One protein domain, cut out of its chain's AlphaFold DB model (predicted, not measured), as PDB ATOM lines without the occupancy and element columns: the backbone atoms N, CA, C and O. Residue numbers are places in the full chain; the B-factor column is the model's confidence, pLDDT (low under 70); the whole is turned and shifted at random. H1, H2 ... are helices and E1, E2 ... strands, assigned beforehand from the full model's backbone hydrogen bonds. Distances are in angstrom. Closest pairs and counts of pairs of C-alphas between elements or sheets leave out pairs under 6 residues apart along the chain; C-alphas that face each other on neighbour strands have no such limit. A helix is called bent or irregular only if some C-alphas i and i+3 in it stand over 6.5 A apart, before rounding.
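What this domain is: This is residues 2 to 29 and 121 to 156 of the 156 residues of an uncharacterized protein of Caldilineaceae bacterium SB0662_bin_25 (UniProt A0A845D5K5). A ribbon of two parallel strands, E1 and E2, makes one side of a small open loop of chain; the short helices H2 and H3 make the side across from it, and H1 sits at the end where E1 runs out. A long tail, residues 2 to 14, leads into E1, and its residues 2 to 7 stick out and give the domain much of its length. The 64 printed residues hold two named strands and three named helices in the order E1, H1, H2, E2, H3, a mixed class of helices and strands, with 31 residues, under half, in named elements. The whole is loose, with a radius of gyration of the C-alphas of 14.8 A, and spans 55 by 26 by 14 A.

Where its parts are: Begin at Glu 2 and pass residues 2 to 14, which hold no named element. Find C-alpha 15 at (26.502, -23.224, 53.163); from there E1, residues 15 to 19, runs 13.3 A. H1, residues 20 to 26, follows at once; it is only just irregular, with C-alphas 22 and 25 7.0 A apart. After the cut, find C-alpha 123 at (8.303, -32.397, 47.058), where H2, residues 123 to 129, begins. E2, residues 137 to 141, is 13.5 A long, and H3, residues 146 to 152, ends with C-alpha 152 at (18.716, -31.504, 36.994).

How they stand to each other: Look first at E1 and E2, parallel neighbours at 12 degrees, where C-alphas 17 and 139 face each other at 4.9 A. N 16 and O 137 are within hydrogen-bond range at 2.9 A, and so are N 141 and O 18 at 2.8 A. At the end of this pair, the closest C-alphas of H1 and E2 are those of Ala 20 and Phe 141, 6.0 A apart. H1 and H2 are close but not clearly touching, their closest C-alphas being those of Pro 25 and Leu 124, 7.4 A apart. H2 and H3 touch, with the C-alphas of Leu 126 and Ser 150 closest at 5.5 A. They run the same way at a steep tilt of 56 degrees. E1 is apart from H2 and from H3, and H1 and H3 are only just apart, their closest C-alphas 8.4 A from each other. In H2 and H3 every O i to N i+4 pair is within hydrogen-bond range; in H1 0 of 3 are, beside 3 of 4 O i to N i+3 pairs.

The domain as a whole: The two C-alphas farthest apart are those of Glu 2 and Pro 29, at 55.7 A. Residues 30 to 120 are not printed, and C-alphas 29 and 121 stand 16.4 A apart across this cut. Of the links printed whole, E1 to H1 and E2 to H3 are tight and H2 to E2 is short. The mean pLDDT of the printed part is 84.4; look for values under 70 in residues 2 to 11 and 154 to 156, where Tyr 156 is the chain's last residue.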
ATOM      1  N   GLU A   2      34.611   5.219  37.934       47.69
ATOM      2  CA  GLU A   2      33.890   4.310  38.827       47.69
ATOM      3  C   GLU A   2      34.343   2.883  38.501       47.69
ATOM      4  O   GLU A   2      34.369   2.498  37.329       47.69
ATOM      5  N   GLU A   3      34.773   2.130  39.515       54.97
ATOM      6  CA  GLU A   3      35.000   0.693  39.364       54.97
ATOM      7  C   GLU A   3      33.688   0.033  38.914       54.97
ATOM      8  O   GLU A   3      32.635   0.333  39.486       54.97
ATOM      9  N   PRO A   4      33.714  -0.874  37.922       53.59
ATOM     10  CA  PRO A   4      32.522  -1.617  37.557       53.59
ATOM     11  C   PRO A   4      32.088  -2.452  38.767       53.59
ATOM     12  O   PRO A   4      32.822  -3.330  39.227       53.59
ATOM     13  N   GLN A   5      30.900  -2.163  39.300       54.16
ATOM     14  CA  GLN A   5      30.280  -2.977  40.339       54.16
ATOM     15  C   GLN A   5      30.096  -4.393  39.791       54.16
ATOM     16  O   GLN A   5      29.255  -4.643  38.929       54.16
ATOM     17  N   HIS A   6      30.923  -5.324  40.264       53.03
ATOM     18  CA  HIS A   6      30.779  -6.730  39.922       53.03
ATOM     19  C   HIS A   6      29.482  -7.229  40.584       53.03
ATOM     20  O   HIS A   6      29.392  -7.165  41.812       53.03
ATOM     21  N   PRO A   7      28.497  -7.751  39.829       56.03
ATOM     22  CA  PRO A   7      27.139  -8.047  40.322       56.03
ATOM     23  C   PRO A   7      27.053  -9.166  41.380       56.03
ATOM     24  O   PRO A   7      25.965  -9.608  41.724       56.03
ATOM     25  N   LEU A   8      28.192  -9.645  41.886       57.16
ATOM     26  CA  LEU A   8      28.316 -10.766  42.818       57.16
ATOM     27  C   LEU A   8      28.770 -10.348  44.226       57.16
ATOM     28  O   LEU A   8      28.823 -11.202  45.104       57.16
ATOM     29  N   ARG A   9      29.127  -9.074  44.466       55.06
ATOM     30  CA  ARG A   9      29.656  -8.641  45.778       55.06
ATOM     31  C   ARG A   9      28.614  -8.637  46.904       55.06
ATOM     32  O   ARG A   9      29.014  -8.744  48.058       55.06
ATOM     33  N   ASP A  10      27.326  -8.582  46.573       64.56
ATOM     34  CA  ASP A  10      26.240  -8.451  47.557       64.56
ATOM     35  C   ASP A  10      25.420  -9.739  47.758       64.56
ATOM     36  O   ASP A  10      24.486  -9.760  48.560       64.56
ATOM     37  N   THR A  11      25.744 -10.831  47.054       65.62
ATOM     38  CA  THR A  11      25.019 -12.099  47.206       65.62
ATOM     39  C   THR A  11      25.550 -12.850  48.433       65.62
ATOM     40  O   THR A  11      26.735 -13.190  48.467       65.62
ATOM     41  N   PRO A  12      24.722 -13.130  49.457       75.12
ATOM     42  CA  PRO A  12      25.190 -13.812  50.657       75.12
ATOM     43  C   PRO A  12      25.605 -15.248  50.331       75.12
ATOM     44  O   PRO A  12      24.821 -16.024  49.789       75.12
ATOM     45  N   TYR A  13      26.828 -15.615  50.709       85.94
ATOM     46  CA  TYR A  13      27.302 -16.994  50.634       85.94
ATOM     47  C   TYR A  13      26.590 -17.846  51.689       85.94
ATOM     48  O   TYR A  13      26.735 -17.603  52.889       85.94
ATOM     49  N   ARG A  14      25.828 -18.853  51.248       94.50
ATOM     50  CA  ARG A  14      25.149 -19.812  52.131       94.50
ATOM     51  C   ARG A  14      25.760 -21.197  51.964       94.50
ATOM     52  O   ARG A  14      25.918 -21.684  50.846       94.50
ATOM     53  N   LEU A  15      26.073 -21.830  53.092       95.50
ATOM     54  CA  LEU A  15      26.502 -23.224  53.163       95.50
ATOM     55  C   LEU A  15      25.396 -24.048  53.822       95.50
ATOM     56  O   LEU A  15      25.004 -23.769  54.955       95.50
ATOM     57  N   PHE A  16      24.930 -25.078  53.124       96.12
ATOM     58  CA  PHE A  16      24.018 -26.080  53.659       96.12
ATOM     59  C   PHE A  16      24.782 -27.381  53.889       96.12
ATOM     60  O   PHE A  16      25.442 -27.878  52.979       96.12
ATOM     61  N   ILE A  17      24.679 -27.940  55.094       95.81
ATOM     62  CA  ILE A  17      25.216 -29.264  55.418       95.81
ATOM     63  C   ILE A  17      24.028 -30.179  55.684       95.81
ATOM     64  O   ILE A  17      23.272 -29.957  56.631       95.81
ATOM     65  N   LEU A  18      23.841 -31.171  54.819       94.88
ATOM     66  CA  LEU A  18      22.720 -32.101  54.862       94.88
ATOM     67  C   LEU A  18      23.234 -33.484  55.259       94.88
ATOM     68  O   LEU A  18      24.198 -33.981  54.683       94.88
ATOM     69  N   GLY A  19      22.601 -34.094  56.256       91.00
ATOM     70  CA  GLY A  19      22.833 -35.493  56.614       91.00
ATOM     71  C   GLY A  19      21.626 -36.353  56.260       91.00
ATOM     72  O   GLY A  19      20.555 -35.817  55.981       91.00
ATOM     73  N   ALA A  20      21.773 -37.672  56.392       86.38
ATOM     74  CA  ALA A  20      20.771 -38.683  56.033       86.38
ATOM     75  C   ALA A  20      19.337 -38.444  56.557       86.38
ATOM     76  O   ALA A  20      18.375 -38.951  55.989       86.38
ATOM     77  N   GLY A  21      19.148 -37.634  57.606       90.50
ATOM     78  CA  GLY A  21      17.815 -37.195  58.033       90.50
ATOM     79  C   GLY A  21      17.042 -36.405  56.964       90.50
ATOM     80  O   GLY A  21      15.813 -36.446  56.953       90.50
ATOM     81  N   PHE A  22      17.731 -35.735  56.036       93.75
ATOM     82  CA  PHE A  22      17.113 -35.054  54.894       93.75
ATOM     83  C   PHE A  22      16.443 -36.037  53.923       93.75
ATOM     84  O   PHE A  22      15.446 -35.693  53.291       93.75
ATOM     85  N   SER A  23      16.935 -37.276  53.888       91.94
ATOM     86  CA  SER A  23      16.408 -38.383  53.094       91.94
ATOM     87  C   SER A  23      15.170 -39.046  53.694       91.94
ATOM     88  O   SER A  23      14.418 -39.724  52.995       91.94
ATOM     89  N   LYS A  24      14.895 -38.827  54.985       91.31
ATOM     90  CA  LYS A  24      13.786 -39.489  55.689       91.31
ATOM     91  C   LYS A  24      12.412 -39.251  55.039       91.31
ATOM     92  O   LYS A  24      11.653 -40.209  54.906       91.31
ATOM     93  N   PRO A  25      12.067 -38.034  54.569       89.44
ATOM     94  CA  PRO A  25      10.795 -37.788  53.882       89.44
ATOM     95  C   PRO A  25      10.682 -38.440  52.498       89.44
ATOM     96  O   PRO A  25       9.577 -38.508  51.966       89.44
ATOM     97  N   ALA A  26      11.788 -38.926  51.924       89.44
ATOM     98  CA  ALA A  26      11.773 -39.763  50.727       89.44
ATOM     99  C   ALA A  26      11.468 -41.238  51.027       89.44
ATOM    100  O   ALA A  26      11.353 -42.027  50.101       89.44
ATOM    101  N   GLY A  27      11.328 -41.615  52.302       89.38
ATOM    102  CA  GLY A  27      11.120 -43.000  52.722       89.38
ATOM    103  C   GLY A  27      12.404 -43.721  53.126       89.38
ATOM    104  O   GLY A  27      12.326 -44.844  53.613       89.38
ATOM    105  N   LEU A  28      13.570 -43.084  53.003       90.44
ATOM    106  CA  LEU A  28      14.843 -43.693  53.384       90.44
ATOM    107  C   LEU A  28      14.964 -43.826  54.913       90.44
ATOM    108  O   LEU A  28      14.571 -42.914  55.651       90.44
ATOM    109  N   PRO A  29      15.490 -44.955  55.416       89.81
ATOM    110  CA  PRO A  29      15.634 -45.175  56.848       89.81
ATOM    111  C   PRO A  29      16.767 -44.329  57.441       89.81
ATOM    112  O   PRO A  29      17.774 -44.044  56.795       89.81
ATOM    113  N   THR A 121      11.039 -37.764  42.433       92.31
ATOM    114  CA  THR A 121      11.638 -36.785  43.344       92.31
ATOM    115  C   THR A 121      10.595 -36.205  44.315       92.31
ATOM    116  O   THR A 121       9.647 -35.531  43.891       92.31
ATOM    117  N   PRO A 122      10.742 -36.407  45.639       93.00
ATOM    118  CA  PRO A 122       9.770 -35.916  46.608       93.00
ATOM    119  C   PRO A 122       9.707 -34.388  46.676       93.00
ATOM    120  O   PRO A 122      10.703 -33.682  46.515       93.00
ATOM    121  N   SER A 123       8.535 -33.853  47.041       92.94
ATOM    122  CA  SER A 123       8.303 -32.397  47.058       92.94
ATOM    123  C   SER A 123       9.249 -31.605  47.967       92.94
ATOM    124  O   SER A 123       9.456 -30.418  47.728       92.94
ATOM    125  N   LEU A 124       9.815 -32.230  49.007       94.44
ATOM    126  CA  LEU A 124      10.814 -31.592  49.866       94.44
ATOM    127  C   LEU A 124      12.050 -31.182  49.061       94.44
ATOM    128  O   LEU A 124      12.486 -30.039  49.174       94.44
ATOM    129  N   TYR A 125      12.563 -32.092  48.236       95.06
ATOM    130  CA  TYR A 125      13.750 -31.875  47.416       95.06
ATOM    131  C   TYR A 125      13.492 -30.783  46.387       95.06
ATOM    132  O   TYR A 125      14.233 -29.810  46.350       95.06
ATOM    133  N   LEU A 126      12.361 -30.850  45.676       94.62
ATOM    134  CA  LEU A 126      11.949 -29.820  44.713       94.62
ATOM    135  C   LEU A 126      11.793 -28.431  45.359       94.62
ATOM    136  O   LEU A 126      12.192 -27.412  44.796       94.62
ATOM    137  N   LYS A 127      11.217 -28.363  46.566       95.25
ATOM    138  CA  LYS A 127      11.058 -27.099  47.308       95.25
ATOM    139  C   LYS A 127      12.387 -26.556  47.811       95.25
ATOM    140  O   LYS A 127      12.563 -25.339  47.839       95.25
ATOM    141  N   PHE A 128      13.277 -27.433  48.266       95.62
ATOM    142  CA  PHE A 128      14.607 -27.054  48.718       95.62
ATOM    143  C   PHE A 128      15.437 -26.556  47.536       95.62
ATOM    144  O   PHE A 128      15.893 -25.414  47.563       95.62
ATOM    145  N   SER A 129      15.535 -27.354  46.469       94.62
ATOM    146  CA  SER A 129      16.301 -27.017  45.275       94.62
ATOM    147  C   SER A 129      15.780 -25.744  44.621       94.62
ATOM    148  O   SER A 129      16.575 -24.867  44.303       94.62
ATOM    149  N   GLY A 130      14.459 -25.552  44.532       94.06
ATOM    150  CA  GLY A 130      13.831 -24.345  43.986       94.06
ATOM    151  C   GLY A 130      14.128 -23.044  44.744       94.06
ATOM    152  O   GLY A 130      13.893 -21.961  44.211       94.06
ATOM    153  N   ARG A 131      14.655 -23.120  45.972       93.94
ATOM    154  CA  ARG A 131      15.061 -21.958  46.787       93.94
ATOM    155  C   ARG A 131      16.566 -21.697  46.768       93.94
ATOM    156  O   ARG A 131      17.025 -20.748  47.417       93.94
ATOM    157  N   LEU A 132      17.320 -22.533  46.059       93.12
ATOM    158  CA  LEU A 132      18.745 -22.330  45.868       93.12
ATOM    159  C   LEU A 132      18.982 -21.204  44.867       93.12
ATOM    160  O   LEU A 132      18.306 -21.109  43.836       93.12
ATOM    161  N   ILE A 133      19.955 -20.366  45.196       90.19
ATOM    162  CA  ILE A 133      20.451 -19.262  44.379       90.19
ATOM    163  C   ILE A 133      21.873 -19.586  43.900       90.19
ATOM    164  O   ILE A 133      22.536 -20.450  44.483       90.19
ATOM    165  N   PRO A 134      22.375 -18.909  42.852       89.25
ATOM    166  CA  PRO A 134      23.765 -19.064  42.444       89.25
ATOM    167  C   PRO A 134      24.722 -18.847  43.621       89.25
ATOM    168  O   PRO A 134      24.521 -17.932  44.417       89.25
ATOM    169  N   LEU A 135      25.780 -19.662  43.679       89.44
ATOM    170  CA  LEU A 135      26.811 -19.684  44.730       89.44
ATOM    171  C   LEU A 135      26.403 -20.305  46.074       89.44
ATOM    172  O   LEU A 135      27.261 -20.420  46.954       89.44
ATOM    173  N   ASP A 136      25.161 -20.767  46.239       92.94
ATOM    174  CA  ASP A 136      24.861 -21.665  47.354       92.94
ATOM    175  C   ASP A 136      25.733 -22.917  47.266       92.94
ATOM    176  O   ASP A 136      25.848 -23.547  46.215       92.94
ATOM    177  N   THR A 137      26.340 -23.287  48.390       94.25
ATOM    178  CA  THR A 137      27.161 -24.493  48.497       94.25
ATOM    179  C   THR A 137      26.432 -25.521  49.345       94.25
ATOM    180  O   THR A 137      25.965 -25.210  50.443       94.25
ATOM    181  N   ILE A 138      26.346 -26.753  48.850       95.19
ATOM    182  CA  ILE A 138      25.736 -27.873  49.565       95.19
ATOM    183  C   ILE A 138      26.800 -28.938  49.786       95.19
ATOM    184  O   ILE A 138      27.454 -29.378  48.844       95.19
ATOM    185  N   LEU A 139      26.939 -29.365  51.037       95.19
ATOM    186  CA  LEU A 139      27.676 -30.558  51.420       95.19
ATOM    187  C   LEU A 139      26.664 -31.585  51.926       95.19
ATOM    188  O   LEU A 139      25.997 -31.347  52.931       95.19
ATOM    189  N   THR A 140      26.523 -32.702  51.217       92.62
ATOM    190  CA  THR A 140      25.528 -33.734  51.528       92.62
ATOM    191  C   THR A 140      26.192 -35.050  51.919       92.62
ATOM    192  O   THR A 140      27.188 -35.459  51.326       92.62
ATOM    193  N   PHE A 141      25.616 -35.703  52.925       89.06
ATOM    194  CA  PHE A 141      25.931 -37.060  53.377       89.06
ATOM    195  C   PHE A 141      24.684 -37.955  53.299       89.06
ATOM    196  O   PHE A 141      24.510 -38.874  54.101       89.06
ATOM    197  N   ASN A 142      23.767 -37.628  52.388       87.44
ATOM    198  CA  ASN A 142      22.571 -38.417  52.129       87.44
ATOM    199  C   ASN A 142      22.931 -39.751  51.465       87.44
ATOM    200  O   ASN A 142      23.961 -39.877  50.804       87.44
ATOM    201  N   TYR A 143      22.057 -40.744  51.624       82.69
ATOM    202  CA  TYR A 143      22.224 -42.060  51.000       82.69
ATOM    203  C   TYR A 143      21.671 -42.136  49.566       82.69
ATOM    204  O   TYR A 143      21.827 -43.159  48.904       82.69
ATOM    205  N   ASP A 144      21.012 -41.075  49.104       89.31
ATOM    206  CA  ASP A 144      20.325 -40.973  47.816       89.31
ATOM    207  C   ASP A 144      20.865 -39.827  46.962       89.31
ATOM    208  O   ASP A 144      21.596 -38.965  47.446       89.31
ATOM    209  N   THR A 145      20.445 -39.816  45.697       91.31
ATOM    210  CA  THR A 145      20.783 -38.781  44.713       91.31
ATOM    211  C   THR A 145      19.586 -37.894  44.341       91.31
ATOM    212  O   THR A 145      19.578 -37.253  43.290       91.31
ATOM    213  N   LEU A 146      18.532 -37.855  45.169       93.81
ATOM    214  CA  LEU A 146      17.286 -37.144  44.844       93.81
ATOM    215  C   LEU A 146      17.484 -35.623  44.820       93.81
ATOM    216  O   LEU A 146      16.726 -34.905  44.168       93.81
ATOM    217  N   LEU A 147      18.488 -35.101  45.532       93.94
ATOM    218  CA  LEU A 147      18.807 -33.675  45.505       93.94
ATOM    219  C   LEU A 147      19.444 -33.278  44.179       93.94
ATOM    220  O   LEU A 147      19.040 -32.277  43.592       93.94
ATOM    221  N   GLU A 148      20.376 -34.081  43.693       92.31
ATOM    222  CA  GLU A 148      21.007 -33.951  42.388       92.31
ATOM    223  C   GLU A 148      19.949 -34.046  41.284       92.31
ATOM    224  O   GLU A 148      19.845 -33.140  40.461       92.31
ATOM    225  N   GLN A 149      19.069 -35.051  41.350       92.56
ATOM    226  CA  GLN A 149      17.929 -35.172  40.433       92.56
ATOM    227  C   GLN A 149      17.040 -33.921  40.463       92.56
ATOM    228  O   GLN A 149      16.717 -33.357  39.424       92.56
ATOM    229  N   SER A 150      16.716 -33.406  41.656       93.50
ATOM    230  CA  SER A 150      15.899 -32.194  41.799       93.50
ATOM    231  C   SER A 150      16.561 -30.909  41.287       93.50
ATOM    232  O   SER A 150      15.882 -29.887  41.160       93.50
ATOM    233  N   LEU A 151      17.881 -30.915  41.078       91.31
ATOM    234  CA  LEU A 151      18.628 -29.823  40.456       91.31
ATOM    235  C   LEU A 151      18.629 -29.972  38.933       91.31
ATOM    236  O   LEU A 151      18.453 -28.972  38.239       91.31
ATOM    237  N   ASP A 152      18.768 -31.197  38.427       88.50
ATOM    238  CA  ASP A 152      18.716 -31.504  36.994       88.50
ATOM    239  C   ASP A 152      17.321 -31.275  36.402       88.50
ATOM    240  O   ASP A 152      17.205 -30.684  35.329       88.50
ATOM    241  N   ASP A 153      16.261 -31.607  37.146       81.69
ATOM    242  CA  ASP A 153      14.864 -31.332  36.779       81.69
ATOM    243  C   ASP A 153      14.580 -29.828  36.565       81.69
ATOM    244  O   ASP A 153      13.568 -29.466  35.970       81.69
ATOM    245  N   ARG A 154      15.452 -28.928  37.054       69.50
ATOM    246  CA  ARG A 154      15.345 -27.470  36.842       69.50
ATOM    247  C   ARG A 154      16.065 -26.978  35.587       69.50
ATOM    248  O   ARG A 154      15.875 -25.820  35.214       69.50
ATOM    249  N   ASN A 155      16.939 -27.794  35.000       59.25
ATOM    250  CA  ASN A 155      17.734 -27.434  33.825       59.25
ATOM    251  C   ASN A 155      17.022 -27.760  32.495       59.25
ATOM    252  O   ASN A 155      17.583 -27.489  31.431       59.25
ATOM    253  N   TYR A 156      15.797 -28.293  32.562       44.12
ATOM    254  CA  TYR A 156      14.862 -28.500  31.451       44.12
ATOM    255  C   TYR A 156      13.608 -27.637  31.632       44.12
ATOM    256  O   TYR A 156      13.037 -27.228  30.595       44.12
TER     257      TYR A 156